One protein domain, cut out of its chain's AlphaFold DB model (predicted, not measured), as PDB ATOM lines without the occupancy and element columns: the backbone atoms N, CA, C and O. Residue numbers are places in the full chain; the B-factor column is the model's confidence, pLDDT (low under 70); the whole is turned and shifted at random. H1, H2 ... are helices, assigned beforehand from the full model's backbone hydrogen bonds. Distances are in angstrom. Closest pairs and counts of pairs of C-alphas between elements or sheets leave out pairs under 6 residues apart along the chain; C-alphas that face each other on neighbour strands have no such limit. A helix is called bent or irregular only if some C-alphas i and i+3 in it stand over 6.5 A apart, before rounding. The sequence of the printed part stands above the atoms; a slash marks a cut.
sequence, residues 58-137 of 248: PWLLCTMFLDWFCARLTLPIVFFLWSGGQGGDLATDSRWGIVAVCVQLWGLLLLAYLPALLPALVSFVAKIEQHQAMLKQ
ATOM      1  N   PRO A  58     218.645 275.021 327.904       85.56
ATOM      2  CA  PRO A  58     218.829 273.603 328.216       85.56
ATOM      3  C   PRO A  58     218.995 272.744 326.960       85.56
ATOM      4  O   PRO A  58     219.870 271.884 326.916       85.56
ATOM      5  N   TRP A  59     218.208 273.012 325.914       84.38
ATOM      6  CA  TRP A  59     218.315 272.291 324.650       84.38
ATOM      7  C   TRP A  59     219.695 272.437 323.993       84.38
ATOM      8  O   TRP A  59     220.318 271.445 323.600       84.38
ATOM      9  N   LEU A  60     220.188 273.671 323.888       86.75
ATOM     10  CA  LEU A  60     221.478 273.966 323.274       86.75
ATOM     11  C   LEU A  60     222.620 273.316 324.067       86.75
ATOM     12  O   LEU A  60     223.487 272.675 323.485       86.75
ATOM     13  N   LEU A  61     222.568 273.377 325.399       90.00
ATOM     14  CA  LEU A  61     223.548 272.703 326.252       90.00
ATOM     15  C   LEU A  61     223.506 271.177 326.091       90.00
ATOM     16  O   LEU A  61     224.558 270.551 325.969       90.00
ATOM     17  N   CYS A  62     222.316 270.572 326.036       86.81
ATOM     18  CA  CYS A  62     222.164 269.131 325.830       86.81
ATOM     19  C   CYS A  62     222.700 268.675 324.467       86.81
ATOM     20  O   CYS A  62     223.380 267.654 324.391       86.81
ATOM     21  N   THR A  63     222.425 269.421 323.396       86.25
ATOM     22  CA  THR A  63     222.910 269.088 322.046       86.25
ATOM     23  C   THR A  63     224.416 269.282 321.911       86.25
ATOM     24  O   THR A  63     225.079 268.399 321.373       86.25
ATOM     25  N   MET A  64     224.981 270.358 322.471       90.06
ATOM     26  CA  MET A  64     226.435 270.563 322.527       90.06
ATOM     27  C   MET A  64     227.140 269.465 323.328       90.06
ATOM     28  O   MET A  64     228.186 268.969 322.914       90.06
ATOM     29  N   PHE A  65     226.571 269.061 324.467       90.19
ATOM     30  CA  PHE A  65     227.118 267.974 325.276       90.19
ATOM     31  C   PHE A  65     227.082 266.636 324.531       90.19
ATOM     32  O   PHE A  65     228.061 265.889 324.553       90.19
ATOM     33  N   LEU A  66     225.971 266.340 323.853       87.69
ATOM     34  CA  LEU A  66     225.809 265.105 323.095       87.69
ATOM     35  C   LEU A  66     226.746 265.050 321.884       87.69
ATOM     36  O   LEU A  66     227.363 264.014 321.653       87.69
ATOM     37  N   ASP A  67     226.906 266.159 321.162       87.69
ATOM     38  CA  ASP A  67     227.869 266.270 320.063       87.69
ATOM     39  C   ASP A  67     229.306 266.070 320.560       87.69
ATOM     40  O   ASP A  67     230.043 265.238 320.027       87.69
ATOM     41  N   TRP A  68     229.678 266.732 321.660       91.56
ATOM     42  CA  TRP A  68     230.980 266.538 322.296       91.56
ATOM     43  C   TRP A  68     231.216 265.074 322.689       91.56
ATOM     44  O   TRP A  68     232.295 264.529 322.443       91.56
ATOM     45  N   PHE A  69     230.207 264.417 323.264       89.19
ATOM     46  CA  PHE A  69     230.282 263.014 323.661       89.19
ATOM     47  C   PHE A  69     230.427 262.082 322.447       89.19
ATOM     48  O   PHE A  69     231.313 261.223 322.435       89.19
ATOM     49  N   CYS A  70     229.630 262.286 321.396       87.81
ATOM     50  CA  CYS A  70     229.722 261.544 320.137       87.81
ATOM     51  C   CYS A  70     231.094 261.713 319.474       87.81
ATOM     52  O   CYS A  70     231.715 260.719 319.089       87.81
ATOM     53  N   ALA A  71     231.619 262.938 319.404       86.38
ATOM     54  CA  ALA A  71     232.951 263.207 318.868       86.38
ATOM     55  C   ALA A  71     234.041 262.487 319.680       86.38
ATOM     56  O   ALA A  71     234.932 261.846 319.115       86.38
ATOM     57  N   ARG A  72     233.942 262.523 321.016       88.69
ATOM     58  CA  ARG A  72     234.888 261.855 321.924       88.69
ATOM     59  C   ARG A  72     234.842 260.337 321.847       88.69
ATOM     60  O   ARG A  72     235.881 259.718 322.051       88.69
ATOM     61  N   LEU A  73     233.692 259.747 321.541       85.44
ATOM     62  CA  LEU A  73     233.548 258.304 321.360       85.44
ATOM     63  C   LEU A  73     234.010 257.850 319.965       85.44
ATOM     64  O   LEU A  73     234.621 256.794 319.828       85.44
ATOM     65  N   THR A  74     233.784 258.671 318.937       85.31
ATOM     66  CA  THR A  74     234.125 258.342 317.543       85.31
ATOM     67  C   THR A  74     235.634 258.349 317.297       85.31
ATOM     68  O   THR A  74     236.156 257.431 316.668       85.31
ATOM     69  N   LEU A  75     236.361 259.343 317.823       86.12
ATOM     70  CA  LEU A  75     237.813 259.471 317.630       86.12
ATOM     71  C   LEU A  75     238.631 258.227 318.039       86.12
ATOM     72  O   LEU A  75     239.425 257.765 317.218       86.12
ATOM     73  N   PRO A  76     238.470 257.641 319.245       87.06
ATOM     74  CA  PRO A  76     239.211 256.443 319.630       87.06
ATOM     75  C   PRO A  76     238.794 255.210 318.824       87.06
ATOM     76  O   PRO A  76     239.651 254.385 318.532       87.06
ATOM     77  N   ILE A  77     237.522 255.090 318.417       83.12
ATOM     78  CA  ILE A  77     237.052 253.983 317.565       83.12
ATOM     79  C   ILE A  77     237.719 254.057 316.189       83.12
ATOM     80  O   ILE A  77     238.267 253.064 315.718       83.12
ATOM     81  N   VAL A  78     237.731 255.239 315.566       82.12
ATOM     82  CA  VAL A  78     238.407 255.460 314.279       82.12
ATOM     83  C   VAL A  78     239.908 255.210 314.410       82.12
ATOM     84  O   VAL A  78     240.480 254.507 313.582       82.12
ATOM     85  N   PHE A  79     240.545 255.719 315.469       84.56
ATOM     86  CA  PHE A  79     241.971 255.503 315.720       84.56
ATOM     87  C   PHE A  79     242.310 254.023 315.936       84.56
ATOM     88  O   PHE A  79     243.293 253.527 315.384       84.56
ATOM     89  N   PHE A  80     241.495 253.296 316.701       83.88
ATOM     90  CA  PHE A  80     241.671 251.866 316.948       83.88
ATOM     91  C   PHE A  80     241.480 251.041 315.671       83.88
ATOM     92  O   PHE A  80     242.292 250.170 315.387       83.88
ATOM     93  N   LEU A  81     240.465 251.342 314.856       78.12
ATOM     94  CA  LEU A  81     240.246 250.671 313.569       78.12
ATOM     95  C   LEU A  81     241.356 250.980 312.552       78.12
ATOM     96  O   LEU A  81     241.729 250.112 311.765       78.12
ATOM     97  N   TRP A  82     241.908 252.196 312.586       77.25
ATOM     98  CA  TRP A  82     243.032 252.598 311.740       77.25
ATOM     99  C   TRP A  82     244.341 251.907 312.147       77.25
ATOM    100  O   TRP A  82     245.056 251.381 311.298       77.25
ATOM    101  N   SER A  83     244.651 251.884 313.447       78.38
ATOM    102  CA  SER A  83     245.882 251.287 313.992       78.38
ATOM    103  C   SER A  83     245.829 249.759 314.113       78.38
ATOM    104  O   SER A  83     246.867 249.108 314.034       78.38
ATOM    105  N   GLY A  84     244.634 249.182 314.258       70.06
ATOM    106  CA  GLY A  84     244.377 247.759 314.503       70.06
ATOM    107  C   GLY A  84     244.505 246.822 313.295       70.06
ATOM    108  O   GLY A  84     244.356 245.616 313.468       70.06
ATOM    109  N   GLY A  85     244.834 247.321 312.098       60.56
ATOM    110  CA  GLY A  85     245.511 246.478 311.102       60.56
ATOM    111  C   GLY A  85     244.705 245.895 309.934       60.56
ATOM    112  O   GLY A  85     244.909 244.734 309.601       60.56
ATOM    113  N   GLN A  86     243.876 246.676 309.229       54.91
ATOM    114  CA  GLN A  86     243.385 246.266 307.890       54.91
ATOM    115  C   GLN A  86     243.449 247.343 306.787       54.91
ATOM    116  O   GLN A  86     243.310 247.013 305.613       54.91
ATOM    117  N   GLY A  87     243.695 248.619 307.113       53.22
ATOM    118  CA  GLY A  87     243.698 249.705 306.116       53.22
ATOM    119  C   GLY A  87     245.002 249.881 305.323       53.22
ATOM    120  O   GLY A  87     244.984 250.514 304.270       53.22
ATOM    121  N   GLY A  88     246.121 249.333 305.811       55.44
ATOM    122  CA  GLY A  88     247.451 249.551 305.224       55.44
ATOM    123  C   GLY A  88     247.662 248.882 303.861       55.44
ATOM    124  O   GLY A  88     248.280 249.486 302.992       55.44
ATOM    125  N   ASP A  89     247.097 247.687 303.656       57.56
ATOM    126  CA  ASP A  89     247.283 246.910 302.417       57.56
ATOM    127  C   ASP A  89     246.186 247.144 301.363       57.56
ATOM    128  O   ASP A  89     246.381 246.843 300.189       57.56
ATOM    129  N   LEU A  90     245.022 247.691 301.741       55.62
ATOM    130  CA  LEU A  90     243.904 247.913 300.808       55.62
ATOM    131  C   LEU A  90     243.999 249.247 300.040       55.62
ATOM    132  O   LEU A  90     243.357 249.416 299.002       55.62
ATOM    133  N   ALA A  91     244.764 250.212 300.559       56.62
ATOM    134  CA  ALA A  91     244.848 251.572 300.022       56.62
ATOM    135  C   ALA A  91     245.997 251.779 299.017       56.62
ATOM    136  O   ALA A  91     246.070 252.839 298.395       56.62
ATOM    137  N   THR A  92     246.891 250.801 298.857       61.88
ATOM    138  CA  THR A  92     248.216 251.033 298.270       61.88
ATOM    139  C   THR A  92     248.309 250.924 296.746       61.88
ATOM    140  O   THR A  92     249.228 251.529 296.213       61.88
ATOM    141  N   ASP A  93     247.356 250.311 296.020       68.69
ATOM    142  CA  ASP A  93     247.507 250.149 294.550       68.69
ATOM    143  C   ASP A  93     246.277 250.455 293.662       68.69
ATOM    144  O   ASP A  93     246.388 250.473 292.435       68.69
ATOM    145  N   SER A  94     245.089 250.748 294.214       79.94
ATOM    146  CA  SER A  94     243.874 250.954 293.398       79.94
ATOM    147  C   SER A  94     243.052 252.172 293.817       79.94
ATOM    148  O   SER A  94     242.728 252.354 294.989       79.94
ATOM    149  N   ARG A  95     242.609 252.970 292.831       82.88
ATOM    150  CA  ARG A  95     241.671 254.102 293.016       82.88
ATOM    151  C   ARG A  95     240.401 253.706 293.778       82.88
ATOM    152  O   ARG A  95     239.839 254.525 294.498       82.88
ATOM    153  N   TRP A  96     239.967 252.456 293.636       83.19
ATOM    154  CA  TRP A  96     238.791 251.925 294.323       83.19
ATOM    155  C   TRP A  96     239.017 251.700 295.824       83.19
ATOM    156  O   TRP A  96     238.068 251.832 296.594       83.19
ATOM    157  N   GLY A  97     240.257 251.443 296.255       81.88
ATOM    158  CA  GLY A  97     240.608 251.291 297.671       81.88
ATOM    159  C   GLY A  97     240.415 252.589 298.457       81.88
ATOM    160  O   GLY A  97     239.807 252.583 299.523       81.88
ATOM    161  N   ILE A  98     240.820 253.726 297.880       81.25
ATOM    162  CA  ILE A  98     240.620 255.054 298.485       81.25
ATOM    163  C   ILE A  98     239.125 255.353 298.662       81.25
ATOM    164  O   ILE A  98     238.703 255.799 299.727       81.25
ATOM    165  N   VAL A  99     238.306 255.072 297.640       86.69
ATOM    166  CA  VAL A  99     236.850 255.280 297.714       86.69
ATOM    167  C   VAL A  99     236.223 254.401 298.797       86.69
ATOM    168  O   VAL A  99     235.416 254.899 299.580       86.69
ATOM    169  N   ALA A 100     236.614 253.128 298.887       84.56
ATOM    170  CA  ALA A 100     236.109 252.211 299.905       84.56
ATOM    171  C   ALA A 100     236.443 252.682 301.332       84.56
ATOM    172  O   ALA A 100     235.557 252.703 302.186       84.56
ATOM    173  N   VAL A 101     237.676 253.145 301.573       81.38
ATOM    174  CA  VAL A 101     238.092 253.705 302.871       81.38
ATOM    175  C   VAL A 101     237.291 254.962 303.213       81.38
ATOM    176  O   VAL A 101     236.801 255.086 304.335       81.38
ATOM    177  N   CYS A 102     237.090 255.868 302.252       84.19
ATOM    178  CA  CYS A 102     236.244 257.045 302.450       84.19
ATOM    179  C   CYS A 102     234.811 256.647 302.823       84.19
ATOM    180  O   CYS A 102     234.289 257.131 303.822       84.19
ATOM    181  N   VAL A 103     234.181 255.740 302.070       89.81
ATOM    182  CA  VAL A 103     232.810 255.276 302.346       89.81
ATOM    183  C   VAL A 103     232.709 254.621 303.723       89.81
ATOM    184  O   VAL A 103     231.756 254.886 304.453       89.81
ATOM    185  N   GLN A 104     233.696 253.815 304.114       84.50
ATOM    186  CA  GLN A 104     233.727 253.169 305.424       84.50
ATOM    187  C   GLN A 104     233.873 254.183 306.568       84.50
ATOM    188  O   GLN A 104     233.155 254.081 307.562       84.50
ATOM    189  N   LEU A 105     234.744 255.187 306.421       83.25
ATOM    190  CA  LEU A 105     234.889 256.275 307.394       83.25
ATOM    191  C   LEU A 105     233.602 257.100 307.517       83.25
ATOM    192  O   LEU A 105     233.147 257.357 308.630       83.25
ATOM    193  N   TRP A 106     232.980 257.459 306.390       87.62
ATOM    194  CA  TRP A 106     231.693 258.159 306.368       87.62
ATOM    195  C   TRP A 106     230.572 257.327 307.000       87.62
ATOM    196  O   TRP A 106     229.772 257.863 307.764       87.62
ATOM    197  N   GLY A 107     230.530 256.020 306.735       88.81
ATOM    198  CA  GLY A 107     229.550 255.106 307.321       88.81
ATOM    199  C   GLY A 107     229.694 254.981 308.838       88.81
ATOM    200  O   GLY A 107     228.696 255.050 309.553       88.81
ATOM    201  N   LEU A 108     230.927 254.858 309.343       84.44
ATOM    202  CA  LEU A 108     231.207 254.818 310.783       84.44
ATOM    203  C   LEU A 108     230.857 256.136 311.472       84.44
ATOM    204  O   LEU A 108     230.249 256.118 312.542       84.44
ATOM    205  N   LEU A 109     231.190 257.268 310.847       84.62
ATOM    206  CA  LEU A 109     230.813 258.590 311.339       84.62
ATOM    207  C   LEU A 109     229.286 258.716 311.427       84.62
ATOM    208  O   LEU A 109     228.755 259.090 312.467       84.62
ATOM    209  N   LEU A 110     228.569 258.339 310.368       87.62
ATOM    210  CA  LEU A 110     227.111 258.426 310.318       87.62
ATOM    211  C   LEU A 110     226.445 257.512 311.358       87.62
ATOM    212  O   LEU A 110     225.503 257.931 312.029       87.62
ATOM    213  N   LEU A 111     226.969 256.299 311.547       86.69
ATOM    214  CA  LEU A 111     226.486 255.368 312.567       86.69
ATOM    215  C   LEU A 111     226.723 255.900 313.989       86.69
ATOM    216  O   LEU A 111     225.841 255.776 314.837       86.69
ATOM    217  N   ALA A 112     227.873 256.527 314.246       84.81
ATOM    218  CA  ALA A 112     228.199 257.111 315.548       84.81
ATOM    219  C   ALA A 112     227.368 258.366 315.878       84.81
ATOM    220  O   ALA A 112     227.100 258.637 317.049       84.81
ATOM    221  N   TYR A 113     226.920 259.104 314.857       87.25
ATOM    222  CA  TYR A 113     226.037 260.268 314.995       87.25
ATOM    223  C   TYR A 113     224.541 259.915 315.045       87.25
ATOM    224  O   TYR A 113     223.720 260.752 315.425       87.25
ATOM    225  N   LEU A 114     224.162 258.677 314.720       87.44
ATOM    226  CA  LEU A 114     222.767 258.225 314.719       87.44
ATOM    227  C   LEU A 114     222.065 258.386 316.083       87.44
ATOM    228  O   LEU A 114     220.941 258.894 316.113       87.44
ATOM    229  N   PRO A 115     222.706 258.080 317.228       83.88
ATOM    230  CA  PRO A 115     222.129 258.363 318.541       83.88
ATOM    231  C   PRO A 115     221.925 259.859 318.813       83.88
ATOM    232  O   PRO A 115     220.996 260.208 319.531       83.88
ATOM    233  N   ALA A 116     222.749 260.743 318.235       85.44
ATOM    234  CA  ALA A 116     222.615 262.192 318.400       85.44
ATOM    235  C   ALA A 116     221.456 262.788 317.587       85.44
ATOM    236  O   ALA A 116     220.857 263.788 317.988       85.44
ATOM    237  N   LEU A 117     221.089 262.138 316.478       86.62
ATOM    238  CA  LEU A 117     219.958 262.541 315.644       86.62
ATOM    239  C   LEU A 117     218.617 262.416 316.383       86.62
ATOM    240  O   LEU A 117     217.752 263.270 316.204       86.62
ATOM    241  N   LEU A 118     218.436 261.404 317.238       85.81
ATOM    242  CA  LEU A 118     217.160 261.187 317.934       85.81
ATOM    243  C   LEU A 118     216.797 262.346 318.888       85.81
ATOM    244  O   LEU A 118     215.717 262.918 318.720       85.81
ATOM    245  N   PRO A 119     217.662 262.775 319.831       84.25
ATOM    246  CA  PRO A 119     217.393 263.951 320.654       84.25
ATOM    247  C   PRO A 119     217.253 265.228 319.836       84.25
ATOM    248  O   PRO A 119     216.419 266.063 320.177       84.25
ATOM    249  N   ALA A 120     218.013 265.381 318.745       85.31
ATOM    250  CA  ALA A 120     217.877 266.534 317.861       85.31
ATOM    251  C   ALA A 120     216.472 266.605 317.236       85.31
ATOM    252  O   ALA A 120     215.848 267.665 317.267       85.31
ATOM    253  N   LEU A 121     215.936 265.477 316.755       88.56
ATOM    254  CA  LEU A 121     214.583 265.391 316.199       88.56
ATOM    255  C   LEU A 121     213.502 265.636 317.256       88.56
ATOM    256  O   LEU A 121     212.636 266.481 317.044       88.56
ATOM    257  N   VAL A 122     213.566 264.947 318.402       88.25
ATOM    258  CA  VAL A 122     212.598 265.127 319.504       88.25
ATOM    259  C   VAL A 122     212.569 266.581 319.950       88.25
ATOM    260  O   VAL A 122     211.506 267.168 320.130       88.25
ATOM    261  N   SER A 123     213.741 267.191 320.071       85.81
ATOM    262  CA  SER A 123     213.827 268.578 320.487       85.81
ATOM    263  C   SER A 123     213.350 269.554 319.426       85.81
ATOM    264  O   SER A 123     212.809 270.598 319.768       85.81
ATOM    265  N   PHE A 124     213.533 269.242 318.143       85.19
ATOM    266  CA  PHE A 124     212.992 270.055 317.061       85.19
ATOM    267  C   PHE A 124     211.459 270.013 317.047       85.19
ATOM    268  O   PHE A 124     210.817 271.047 316.868       85.19
ATOM    269  N   VAL A 125     210.865 268.847 317.310       89.62
ATOM    270  CA  VAL A 125     209.412 268.711 317.483       89.62
ATOM    271  C   VAL A 125     208.945 269.505 318.704       89.62
ATOM    272  O   VAL A 125     208.072 270.359 318.565       89.62
ATOM    273  N   ALA A 126     209.587 269.319 319.860       87.81
ATOM    274  CA  ALA A 126     209.270 270.072 321.074       87.81
ATOM    275  C   ALA A 126     209.415 271.588 320.860       87.81
ATOM    276  O   ALA A 126     208.556 272.360 321.272       87.81
ATOM    277  N   LYS A 127     210.454 272.028 320.143       86.50
ATOM    278  CA  LYS A 127     210.650 273.424 319.734       86.50
ATOM    279  C   LYS A 127     209.440 273.957 318.970       86.50
ATOM    280  O   LYS A 127     208.952 275.042 319.285       86.50
ATOM    281  N   ILE A 128     208.970 273.220 317.964       88.56
ATOM    282  CA  ILE A 128     207.809 273.624 317.162       88.56
ATOM    283  C   ILE A 128     206.561 273.705 318.042       88.56
ATOM    284  O   ILE A 128     205.848 274.705 317.980       88.56
ATOM    285  N   GLU A 129     206.315 272.698 318.881       90.56
ATOM    286  CA  GLU A 129     205.164 272.674 319.790       90.56
ATOM    287  C   GLU A 129     205.171 273.864 320.754       90.56
ATOM    288  O   GLU A 129     204.151 274.535 320.914       90.56
ATOM    289  N   GLN A 130     206.326 274.189 321.340       89.12
ATOM    290  CA  GLN A 130     206.467 275.317 322.260       89.12
ATOM    291  C   GLN A 130     206.302 276.667 321.552       89.12
ATOM    292  O   GLN A 130     205.621 277.550 322.068       89.12
ATOM    293  N   HIS A 131     206.849 276.838 320.342       88.06
ATOM    294  CA  HIS A 131     206.605 278.057 319.562       88.06
ATOM    295  C   HIS A 131     205.128 278.207 319.181       88.06
ATOM    296  O   HIS A 131     204.590 279.313 319.225       88.06
ATOM    297  N   GLN A 132     204.449 277.110 318.843       90.50
ATOM    298  CA  GLN A 132     203.010 277.133 318.596       90.50
ATOM    299  C   GLN A 132     202.220 277.483 319.861       90.50
ATOM    300  O   GLN A 132     201.258 278.243 319.770       90.50
ATOM    301  N   ALA A 133     202.612 276.958 321.024       91.25
ATOM    302  CA  ALA A 133     201.991 277.287 322.304       91.25
ATOM    303  C   ALA A 133     202.143 278.779 322.636       91.25
ATOM    304  O   ALA A 133     201.147 279.433 322.932       91.25
ATOM    305  N   MET A 134     203.345 279.335 322.473       91.06
ATOM    306  CA  MET A 134     203.624 280.767 322.632       91.06
ATOM    307  C   MET A 134     202.739 281.631 321.730       91.06
ATOM    308  O   MET A 134     202.095 282.569 322.196       91.06
ATOM    309  N   LEU A 135     202.654 281.296 320.440       90.88
ATOM    310  CA  LEU A 135     201.820 282.033 319.490       90.88
ATOM    311  C   LEU A 135     200.330 281.952 319.852       90.88
ATOM    312  O   LEU A 135     199.637 282.965 319.806       90.88
ATOM    313  N   LYS A 136     199.837 280.775 320.254       92.06
ATOM    314  CA  LYS A 136     198.449 280.606 320.715       92.06
ATOM    315  C   LYS A 136     198.168 281.412 321.984       92.06
ATOM    316  O   LYS A 136     197.105 282.017 322.082       92.06
ATOM    317  N   GLN A 137     199.113 281.448 322.921       92.00
ATOM    318  CA  GLN A 137     198.986 282.213 324.161       92.00
ATOM    319  C   GLN A 137     198.919 283.718 323.886       92.00
ATOM    320  O   GLN A 137     198.061 284.389 324.445       92.00
TER     321      GLN A 137
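This is residues 58 to 137 of the 248 residues of the protein "Hypothetical protein" of Symbiodinium sp. CCMP2456 (UniProt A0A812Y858). Picture a long, lopsided helical hairpin: the bent helix H3 folds back beside the long helix H1, which runs the opposite way, and the short helix H2 lies in the turn between them at one end. H3 comes near H1 round its bend; its first arm, H3a, slants away from H1 toward the turn, its second arm, H3b, runs nearly along H1, and residues 128 to 137 stick out free. The printed part has 80 residues with three named helices, in the order H1, H2, H3, and no named strand, and its class is all helix. The whole is extended, with a radius of gyration of the C-alphas of 18.9 A, and a rod in outline, spanning 65 by 23 by 12 A.

Begin with H3, residues 95 to 137, assigned as one helix by its hydrogen bonds but bent: C-alphas 112 and 115 are 6.9 A apart. Its arms, H3a of residues 95 to 112 and H3b of residues 115 to 137, stand at a steep tilt of 51 degrees. Now look to H1, residues 58 to 83, which touches H3b with its residues 59 to 70 alone; the closest C-alphas, those of Leu 66 and Ala 116, are 6.4 A apart. The two run opposite ways at a shallow tilt of 13 degrees. H1 touches H3a with residues 70 to 78 alone, closest at the C-alphas of Thr 74 and Ala 112, 6.4 A apart. These two run opposite ways at a steep tilt of 38 degrees. H2, residues 87 to 90, is close to H3a but not clearly touching; their closest C-alphas, those of Leu 90 and Gly 97, are 5.7 A apart. H2 and H3b are apart, and H1 and H2 meet only through their link. Of the O i to N i+4 pairs, 20 of 22 in H1, 13 of 14 in H3a and 18 of 19 in H3b are within hydrogen-bond range, and H2 is too short for such a pair.

Find C-alpha 95 at (241.671, 254.102, 293.016); from there H3a runs 26.4 A to C-alpha 112. H3b runs 33.7 A from C-alpha 115 to C-alpha 137 at (198.986, 282.213, 324.161). Go back to C-alpha 58 at (218.829, 273.603, 328.216), where H1 sets out on 37.8 A to C-alpha 83. H1 is neither bent nor irregular, but only just: C-alphas 73 and 76 are 6.2 A apart. H2 takes 5.6 A from C-alpha 87 to C-alpha 90.

The two C-alphas farthest apart, those of Asp 93 and Gln 137, are 65.3 A apart. Without residues 128 to 137 the body spans 50 by 20 by 12 A. The printed part has no cut, and the links from H1 to H2 and from H2 to H3 are both tight. Look in the B-factor column for a mean pLDDT of the printed part of 82.9; residues 85 to 93 are under 70.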